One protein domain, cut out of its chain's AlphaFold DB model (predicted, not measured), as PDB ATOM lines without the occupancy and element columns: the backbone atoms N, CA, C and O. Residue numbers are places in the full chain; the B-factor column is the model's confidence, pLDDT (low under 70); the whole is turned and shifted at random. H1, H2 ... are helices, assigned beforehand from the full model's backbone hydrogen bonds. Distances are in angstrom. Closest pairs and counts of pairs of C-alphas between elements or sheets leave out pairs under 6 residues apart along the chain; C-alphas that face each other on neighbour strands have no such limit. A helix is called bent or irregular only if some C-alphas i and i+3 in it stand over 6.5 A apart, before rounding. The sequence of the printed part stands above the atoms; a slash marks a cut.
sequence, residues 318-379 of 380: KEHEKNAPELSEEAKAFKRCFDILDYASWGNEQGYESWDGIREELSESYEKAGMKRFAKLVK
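Overview. This is residues 318 to 379 of the 380 residues of an uncharacterized protein of Euryarchaeota archaeon (UniProt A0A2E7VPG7). Three helices, H2, H3 and H4, pack side by side in alternating directions, H3 touching both others, and residues 318 to 326, of which 318 to 323 belong to the short helix H1, stick out from this body. The printed part has 62 residues with four named helices, H1 to H4 in chain order, and is all helix. It is loose, with a radius of gyration of the C-alphas of 13.3 A, and flat, spanning 38 by 29 by 12 A.

Along the chain. H1, residues 318 to 323, begins at C-alpha 318 (-38.147, 5.221, 24.938) and is 8.9 A long. H2, residues 329 to 346, is 25.2 A long. H3, residues 355 to 368, is 19.8 A long and irregular: C-alphas 357 and 360 are 7.3 A apart. H4, residues 372 to 378, is 10.2 A long and ends at C-alpha 378 (-25.086, -10.944, 52.291).

Arrangement. H1 is apart from H2, H3 and H4. H2 and H3 touch as a helical hairpin, opposite ways at a shallow tilt of 10 degrees; their closest C-alphas, of Ala 333 and Ser 365, are 5.4 A apart. H3 and H4 form another, opposite ways at a shallow tilt of 4 degrees, with the closest C-alphas, of Ser 363 and Ala 375, 4.1 A apart. H2 and H4 are apart. Every O i to N i+4 pair is within hydrogen-bond range in H4, against 1 of 2 in H1, 13 of 14 in H2 and 7 of 10 in H3.

Size, cuts and confidence. The C-alphas farthest apart, of Glu 319 and Asp 356, are 38.6 A apart. The printed part has no cut and no long link. Residues 318 to 324 have pLDDT under 70.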
ATOM      1  N   LYS A 318     -37.008   6.009  25.443       67.06
ATOM      2  CA  LYS A 318     -38.147   5.221  24.938       67.06
ATOM      3  C   LYS A 318     -37.869   4.600  23.570       67.06
ATOM      4  O   LYS A 318     -38.339   3.500  23.292       67.06
ATOM      5  N   GLU A 319     -37.153   5.298  22.690       68.06
ATOM      6  CA  GLU A 319     -36.729   4.740  21.402       68.06
ATOM      7  C   GLU A 319     -35.628   3.689  21.561       68.06
ATOM      8  O   GLU A 319     -35.671   2.656  20.894       68.06
ATOM      9  N   HIS A 320     -34.680   3.907  22.475       66.38
ATOM     10  CA  HIS A 320     -33.633   2.934  22.774       66.38
ATOM     11  C   HIS A 320     -34.198   1.664  23.433       66.38
ATOM     12  O   HIS A 320     -33.835   0.563  23.036       66.38
ATOM     13  N   GLU A 321     -35.139   1.792  24.374       65.56
ATOM     14  CA  GLU A 321     -35.839   0.671  25.026       65.56
ATOM     15  C   GLU A 321     -36.617  -0.193  24.030       65.56
ATOM     16  O   GLU A 321     -36.587  -1.414  24.137       65.56
ATOM     17  N   LYS A 322     -37.261   0.410  23.020       66.69
ATOM     18  CA  LYS A 322     -37.954  -0.344  21.955       66.69
ATOM     19  C   LYS A 322     -37.015  -1.229  21.134       66.69
ATOM     20  O   LYS A 322     -37.468  -2.216  20.563       66.69
ATOM     21  N   ASN A 323     -35.740  -0.850  21.049       67.06
ATOM     22  CA  ASN A 323     -34.723  -1.540  20.260       67.06
ATOM     23  C   ASN A 323     -33.781  -2.402  21.119       67.06
ATOM     24  O   ASN A 323     -32.977  -3.156  20.570       67.06
ATOM     25  N   ALA A 324     -33.858  -2.295  22.448       67.62
ATOM     26  CA  ALA A 324     -33.035  -3.064  23.364       67.62
ATOM     27  C   ALA A 324     -33.613  -4.480  23.540       67.62
ATOM     28  O   ALA A 324     -34.827  -4.633  23.693       67.62
ATOM     29  N   PRO A 325     -32.772  -5.529  23.538       73.25
ATOM     30  CA  PRO A 325     -33.230  -6.867  23.885       73.25
ATOM     31  C   PRO A 325     -33.781  -6.869  25.314       73.25
ATOM     32  O   PRO A 325     -33.192  -6.269  26.218       73.25
ATOM     33  N   GLU A 326     -34.914  -7.542  25.516       77.38
ATOM     34  CA  GLU A 326     -35.514  -7.659  26.842       77.38
ATOM     35  C   GLU A 326     -34.532  -8.365  27.789       77.38
ATOM     36  O   GLU A 326     -34.043  -9.460  27.504       77.38
ATOM     37  N   LEU A 327     -34.209  -7.711  28.907       80.62
ATOM     38  CA  LEU A 327     -33.361  -8.293  29.944       80.62
ATOM     39  C   LEU A 327     -34.037  -9.543  30.514       80.62
ATOM     40  O   LEU A 327     -35.233  -9.515  30.813       80.62
ATOM     41  N   SER A 328     -33.266 -10.614  30.717       88.69
ATOM     42  CA  SER A 328     -33.773 -11.791  31.422       88.69
ATOM     43  C   SER A 328     -34.176 -11.432  32.855       88.69
ATOM     44  O   SER A 328     -33.704 -10.440  33.423       88.69
ATOM     45  N   GLU A 329     -35.040 -12.243  33.463       89.81
ATOM     46  CA  GLU A 329     -35.436 -12.038  34.860       89.81
ATOM     47  C   GLU A 329     -34.228 -12.119  35.807       89.81
ATOM     48  O   GLU A 329     -34.150 -11.332  36.752       89.81
ATOM     49  N   GLU A 330     -33.228 -12.965  35.516       91.06
ATOM     50  CA  GLU A 330     -31.984 -12.997  36.296       91.06
ATOM     51  C   GLU A 330     -31.185 -11.695  36.148       91.06
ATOM     52  O   GLU A 330     -30.669 -11.170  37.135       91.06
ATOM     53  N   ALA A 331     -31.110 -11.131  34.938       90.56
ATOM     54  CA  ALA A 331     -30.405  -9.874  34.697       90.56
ATOM     55  C   ALA A 331     -31.103  -8.680  35.370       90.56
ATOM     56  O   ALA A 331     -30.434  -7.807  35.927       90.56
ATOM     57  N   LYS A 332     -32.444  -8.660  35.387       92.44
ATOM     58  CA  LYS A 332     -33.237  -7.676  36.144       92.44
ATOM     59  C   LYS A 332     -32.988  -7.807  37.651       92.44
ATOM     60  O   LYS A 332     -32.757  -6.799  38.318       92.44
ATOM     61  N   ALA A 333     -32.979  -9.033  38.180       94.19
ATOM     62  CA  ALA A 333     -32.677  -9.298  39.587       94.19
ATOM     63  C   ALA A 333     -31.238  -8.902  39.964       94.19
ATOM     64  O   ALA A 333     -31.001  -8.350  41.040       94.19
ATOM     65  N   PHE A 334     -30.276  -9.098  39.060       93.56
ATOM     66  CA  PHE A 334     -28.900  -8.664  39.281       93.56
ATOM     67  C   PHE A 334     -28.766  -7.137  39.274       93.56
ATOM     68  O   PHE A 334     -28.161  -6.584  40.192       93.56
ATOM     69  N   LYS A 335     -29.406  -6.430  38.323       93.06
ATOM     70  CA  LYS A 335     -29.489  -4.954  38.350       93.06
ATOM     71  C   LYS A 335     -30.082  -4.471  39.679       93.06
ATOM     72  O   LYS A 335     -29.537  -3.562  40.302       93.06
ATOM     73  N   ARG A 336     -31.142  -5.137  40.156       94.69
ATOM     74  CA  ARG A 336     -31.805  -4.808  41.424       94.69
ATOM     75  C   ARG A 336     -30.859  -4.868  42.626       94.69
ATOM     76  O   ARG A 336     -30.997  -4.043  43.524       94.69
ATOM     77  N   CYS A 337     -29.880  -5.774  42.638       95.56
ATOM     78  CA  CYS A 337     -28.879  -5.839  43.709       95.56
ATOM     79  C   CYS A 337     -28.075  -4.530  43.821       95.56
ATOM     80  O   CYS A 337     -27.883  -4.016  44.921       95.56
ATOM     81  N   PHE A 338     -27.658  -3.954  42.688       93.75
ATOM     82  CA  PHE A 338     -26.964  -2.662  42.668       93.75
ATOM     83  C   PHE A 338     -27.890  -1.508  43.048       93.75
ATOM     84  O   PHE A 338     -27.481  -0.636  43.809       93.75
ATOM     85  N   ASP A 339     -29.144  -1.528  42.586       94.19
ATOM     86  CA  ASP A 339     -30.139  -0.520  42.964       94.19
ATOM     87  C   ASP A 339     -30.356  -0.479  44.482       94.19
ATOM     88  O   ASP A 339     -30.381   0.599  45.060       94.19
ATOM     89  N   ILE A 340     -30.461  -1.636  45.141       95.81
ATOM     90  CA  ILE A 340     -30.627  -1.730  46.599       95.81
ATOM     91  C   ILE A 340     -29.448  -1.074  47.340       95.81
ATOM     92  O   ILE A 340     -29.655  -0.307  48.283       95.81
ATOM     93  N   LEU A 341     -28.214  -1.342  46.898       95.31
ATOM     94  CA  LEU A 341     -27.007  -0.749  47.484       95.31
ATOM     95  C   LEU A 341     -26.941   0.765  47.248       95.31
ATOM     96  O   LEU A 341     -26.611   1.515  48.168       95.31
ATOM     97  N   ASP A 342     -27.281   1.216  46.040       94.56
ATOM     98  CA  ASP A 342     -27.356   2.637  45.711       94.56
ATOM     99  C   ASP A 342     -28.426   3.336  46.552       94.56
ATOM    100  O   ASP A 342     -28.155   4.384  47.129       94.56
ATOM    101  N   TYR A 343     -29.616   2.757  46.709       94.44
ATOM    102  CA  TYR A 343     -30.706   3.385  47.463       94.44
ATOM    103  C   TYR A 343     -30.342   3.583  48.933       94.44
ATOM    104  O   TYR A 343     -30.535   4.671  49.483       94.44
ATOM    105  N   ALA A 344     -29.713   2.577  49.541       93.19
ATOM    106  CA  ALA A 344     -29.174   2.706  50.890       93.19
ATOM    107  C   ALA A 344     -28.047   3.737  50.981       93.19
ATOM    108  O   ALA A 344     -27.981   4.501  51.951       93.19
ATOM    109  N   SER A 345     -27.197   3.823  49.953       92.38
ATOM    110  CA  SER A 345     -26.152   4.839  49.891       92.38
ATOM    111  C   SER A 345     -26.710   6.258  49.760       92.38
ATOM    112  O   SER A 345     -26.197   7.168  50.413       92.38
ATOM    113  N   TRP A 346     -27.732   6.459  48.922       91.75
ATOM    114  CA  TRP A 346     -28.395   7.747  48.713       91.75
ATOM    115  C   TRP A 346     -29.051   8.227  49.997       91.75
ATOM    116  O   TRP A 346     -28.898   9.384  50.378       91.75
ATOM    117  N   GLY A 347     -29.731   7.337  50.715       81.06
ATOM    118  CA  GLY A 347     -30.554   7.723  51.852       81.06
ATOM    119  C   GLY A 347     -31.863   8.389  51.442       81.06
ATOM    120  O   GLY A 347     -32.087   8.689  50.279       81.06
ATOM    121  N   ASN A 348     -32.735   8.623  52.423       74.69
ATOM    122  CA  ASN A 348     -34.075   9.202  52.248       74.69
ATOM    123  C   ASN A 348     -35.090   8.304  51.514       74.69
ATOM    124  O   ASN A 348     -36.220   8.733  51.303       74.69
ATOM    125  N   GLU A 349     -34.730   7.060  51.194       76.75
ATOM    126  CA  GLU A 349     -35.669   6.023  50.760       76.75
ATOM    127  C   GLU A 349     -36.115   5.199  51.977       76.75
ATOM    128  O   GLU A 349     -35.280   4.681  52.726       76.75
ATOM    129  N   GLN A 350     -37.428   5.083  52.183       76.12
ATOM    130  CA  GLN A 350     -37.990   4.327  53.301       76.12
ATOM    131  C   GLN A 350     -37.637   2.836  53.173       76.12
ATOM    132  O   GLN A 350     -37.885   2.226  52.135       76.12
ATOM    133  N   GLY A 351     -37.088   2.245  54.235       78.69
ATOM    134  CA  GLY A 351     -36.623   0.853  54.257       78.69
ATOM    135  C   GLY A 351     -35.155   0.654  53.859       78.69
ATOM    136  O   GLY A 351     -34.660  -0.469  53.932       78.69
ATOM    137  N   TYR A 352     -34.441   1.721  53.477       85.81
ATOM    138  CA  TYR A 352     -33.023   1.686  53.091       85.81
ATOM    139  C   TYR A 352     -32.147   2.527  54.033       85.81
ATOM    140  O   TYR A 352     -31.136   3.108  53.641       85.81
ATOM    141  N   GLU A 353     -32.530   2.641  55.305       85.62
ATOM    142  CA  GLU A 353     -31.860   3.525  56.262       85.62
ATOM    143  C   GLU A 353     -30.503   2.988  56.741       85.62
ATOM    144  O   GLU A 353     -29.673   3.760  57.227       85.62
ATOM    145  N   SER A 354     -30.269   1.679  56.615       89.56
ATOM    146  CA  SER A 354     -29.057   1.012  57.096       89.56
ATOM    147  C   SER A 354     -28.667  -0.176  56.223       89.56
ATOM    148  O   SER A 354     -29.508  -0.773  55.553       89.56
ATOM    149  N   TRP A 355     -27.393  -0.569  56.296       92.62
ATOM    150  CA  TRP A 355     -26.915  -1.778  55.629       92.62
ATOM    151  C   TRP A 355     -27.591  -3.041  56.136       92.62
ATOM    152  O   TRP A 355     -27.894  -3.912  55.334       92.62
ATOM    153  N   ASP A 356     -27.868  -3.132  57.435       92.75
ATOM    154  CA  ASP A 356     -28.505  -4.315  58.009       92.75
ATOM    155  C   ASP A 356     -29.968  -4.449  57.560       92.75
ATOM    156  O   ASP A 356     -30.424  -5.558  57.291       92.75
ATOM    157  N   GLY A 357     -30.676  -3.325  57.394       92.25
ATOM    158  CA  GLY A 357     -32.070  -3.307  56.941       92.25
ATOM    159  C   GLY A 357     -32.276  -3.851  55.524       92.25
ATOM    160  O   GLY A 357     -33.319  -4.435  55.244       92.25
ATOM    161  N   ILE A 358     -31.271  -3.732  54.649       94.62
ATOM    162  CA  ILE A 358     -31.383  -4.143  53.241       94.62
ATOM    163  C   ILE A 358     -30.899  -5.573  52.967       94.62
ATOM    164  O   ILE A 358     -31.060  -6.067  51.853       94.62
ATOM    165  N   ARG A 359     -30.276  -6.247  53.946       95.00
ATOM    166  CA  ARG A 359     -29.612  -7.550  53.741       95.00
ATOM    167  C   ARG A 359     -30.560  -8.650  53.276       95.00
ATOM    168  O   ARG A 359     -30.167  -9.454  52.434       95.00
ATOM    169  N   GLU A 360     -31.784  -8.688  53.806       95.81
ATOM    170  CA  GLU A 360     -32.769  -9.706  53.420       95.81
ATOM    171  C   GLU A 360     -33.198  -9.515  51.958       95.81
ATOM    172  O   GLU A 360     -33.065 -10.433  51.151       95.81
ATOM    173  N   GLU A 361     -33.593  -8.296  51.576       96.00
ATOM    174  CA  GLU A 361     -33.987  -7.984  50.194       96.00
ATOM    175  C   GLU A 361     -32.827  -8.184  49.203       96.00
ATOM    176  O   GLU A 361     -33.010  -8.709  48.097       96.00
ATOM    177  N   LEU A 362     -31.611  -7.793  49.599       96.19
ATOM    178  CA  LEU A 362     -30.407  -7.986  48.799       96.19
ATOM    179  C   LEU A 362     -30.113  -9.480  48.598       96.19
ATOM    180  O   LEU A 362     -29.817  -9.901  47.480       96.19
ATOM    181  N   SER A 363     -30.244 -10.292  49.652       96.38
ATOM    182  CA  SER A 363     -30.085 -11.749  49.586       96.38
ATOM    183  C   SER A 363     -31.091 -12.379  48.623       96.38
ATOM    184  O   SER A 363     -30.702 -13.161  47.758       96.38
ATOM    185  N   GLU A 364     -32.376 -12.036  48.743       96.81
ATOM    186  CA  GLU A 364     -33.419 -12.544  47.845       96.81
ATOM    187  C   GLU A 364     -33.165 -12.158  46.382       96.81
ATOM    188  O   GLU A 364     -33.423 -12.944  45.467       96.81
ATOM    189  N   SER A 365     -32.652 -10.947  46.147       96.31
ATOM    190  CA  SER A 365     -32.334 -10.460  44.802       96.31
ATOM    191  C   SER A 365     -31.162 -11.226  44.184       96.31
ATOM    192  O   SER A 365     -31.257 -11.645  43.030       96.31
ATOM    193  N   TYR A 366     -30.103 -11.506  44.954       95.25
ATOM    194  CA  TYR A 366     -29.007 -12.366  44.494       95.25
ATOM    195  C   TYR A 366     -29.473 -13.797  44.211       95.25
ATOM    196  O   TYR A 366     -29.053 -14.392  43.219       95.25
ATOM    197  N   GLU A 367     -30.373 -14.351  45.029       95.00
ATOM    198  CA  GLU A 367     -30.919 -15.691  44.798       95.00
ATOM    199  C   GLU A 367     -31.723 -15.757  43.490       95.00
ATOM    200  O   GLU A 367     -31.521 -16.677  42.694       95.00
ATOM    201  N   LYS A 368     -32.558 -14.745  43.217       94.62
ATOM    202  CA  LYS A 368     -33.289 -14.599  41.943       94.62
ATOM    203  C   LYS A 368     -32.357 -14.396  40.745       94.62
ATOM    204  O   LYS A 368     -32.677 -14.846  39.652       94.62
ATOM    205  N   ALA A 369     -31.198 -13.772  40.952       92.88
ATOM    206  CA  ALA A 369     -30.151 -13.629  39.940       92.88
ATOM    207  C   ALA A 369     -29.326 -14.916  39.718       92.88
ATOM    208  O   ALA A 369     -28.392 -14.915  38.919       92.88
ATOM    209  N   GLY A 370     -29.626 -16.007  40.435       91.12
ATOM    210  CA  GLY A 370     -28.882 -17.267  40.357       91.12
ATOM    211  C   GLY A 370     -27.575 -17.289  41.161       91.12
ATOM    212  O   GLY A 370     -26.832 -18.265  41.074       91.12
ATOM    213  N   MET A 371     -27.301 -16.263  41.973       90.12
ATOM    214  CA  MET A 371     -26.068 -16.098  42.753       90.12
ATOM    215  C   MET A 371     -26.258 -16.561  44.203       90.12
ATOM    216  O   MET A 371     -26.380 -15.772  45.144       90.12
ATOM    217  N   LYS A 372     -26.336 -17.879  44.395       90.88
ATOM    218  CA  LYS A 372     -26.691 -18.492  45.685       90.88
ATOM    219  C   LYS A 372     -25.618 -18.302  46.757       90.88
ATOM    220  O   LYS A 372     -25.952 -18.180  47.939       90.88
ATOM    221  N   ARG A 373     -24.335 -18.300  46.385       88.44
ATOM    222  CA  ARG A 373     -23.230 -18.049  47.324       88.44
ATOM    223  C   ARG A 373     -23.249 -16.596  47.785       88.44
ATOM    224  O   ARG A 373     -23.125 -16.370  48.987       88.44
ATOM    225  N   PHE A 374     -23.477 -15.642  46.880       88.88
ATOM    226  CA  PHE A 374     -23.647 -14.231  47.249       88.88
ATOM    227  C   PHE A 374     -24.871 -14.000  48.126       88.88
ATOM    228  O   PHE A 374     -24.747 -13.334  49.152       88.88
ATOM    229  N   ALA A 375     -26.014 -14.607  47.794       93.00
ATOM    230  CA  ALA A 375     -27.215 -14.533  48.621       93.00
ATOM    231  C   ALA A 375     -26.919 -14.964  50.068       93.00
ATOM    232  O   ALA A 375     -27.148 -14.215  51.015       93.00
ATOM    233  N   LYS A 376     -26.280 -16.130  50.248       91.75
ATOM    234  CA  LYS A 376     -25.864 -16.621  51.571       91.75
ATOM    235  C   LYS A 376     -24.881 -15.679  52.279       91.75
ATOM    236  O   LYS A 376     -24.920 -15.570  53.505       91.75
ATOM    237  N   LEU A 377     -23.986 -15.045  51.526       89.56
ATOM    238  CA  LEU A 377     -22.975 -14.146  52.067       89.56
ATOM    239  C   LEU A 377     -23.599 -12.874  52.646       89.56
ATOM    240  O   LEU A 377     -23.285 -12.506  53.779       89.56
ATOM    241  N   VAL A 378     -24.496 -12.233  51.895       91.81
ATOM    242  CA  VAL A 378     -25.086 -10.944  52.291       91.81
ATOM    243  C   VAL A 378     -26.217 -11.080  53.303       91.81
ATOM    244  O   VAL A 378     -26.484 -10.106  54.011       91.81
ATOM    245  N   LYS A 379     -26.834 -12.268  53.390       89.94
ATOM    246  CA  LYS A 379     -27.903 -12.603  54.341       89.94
ATOM    247  C   LYS A 379     -27.560 -12.133  55.769       89.94
ATOM    248  O   LYS A 379     -26.376 -12.206  56.107       89.94
TER     249      LYS A 379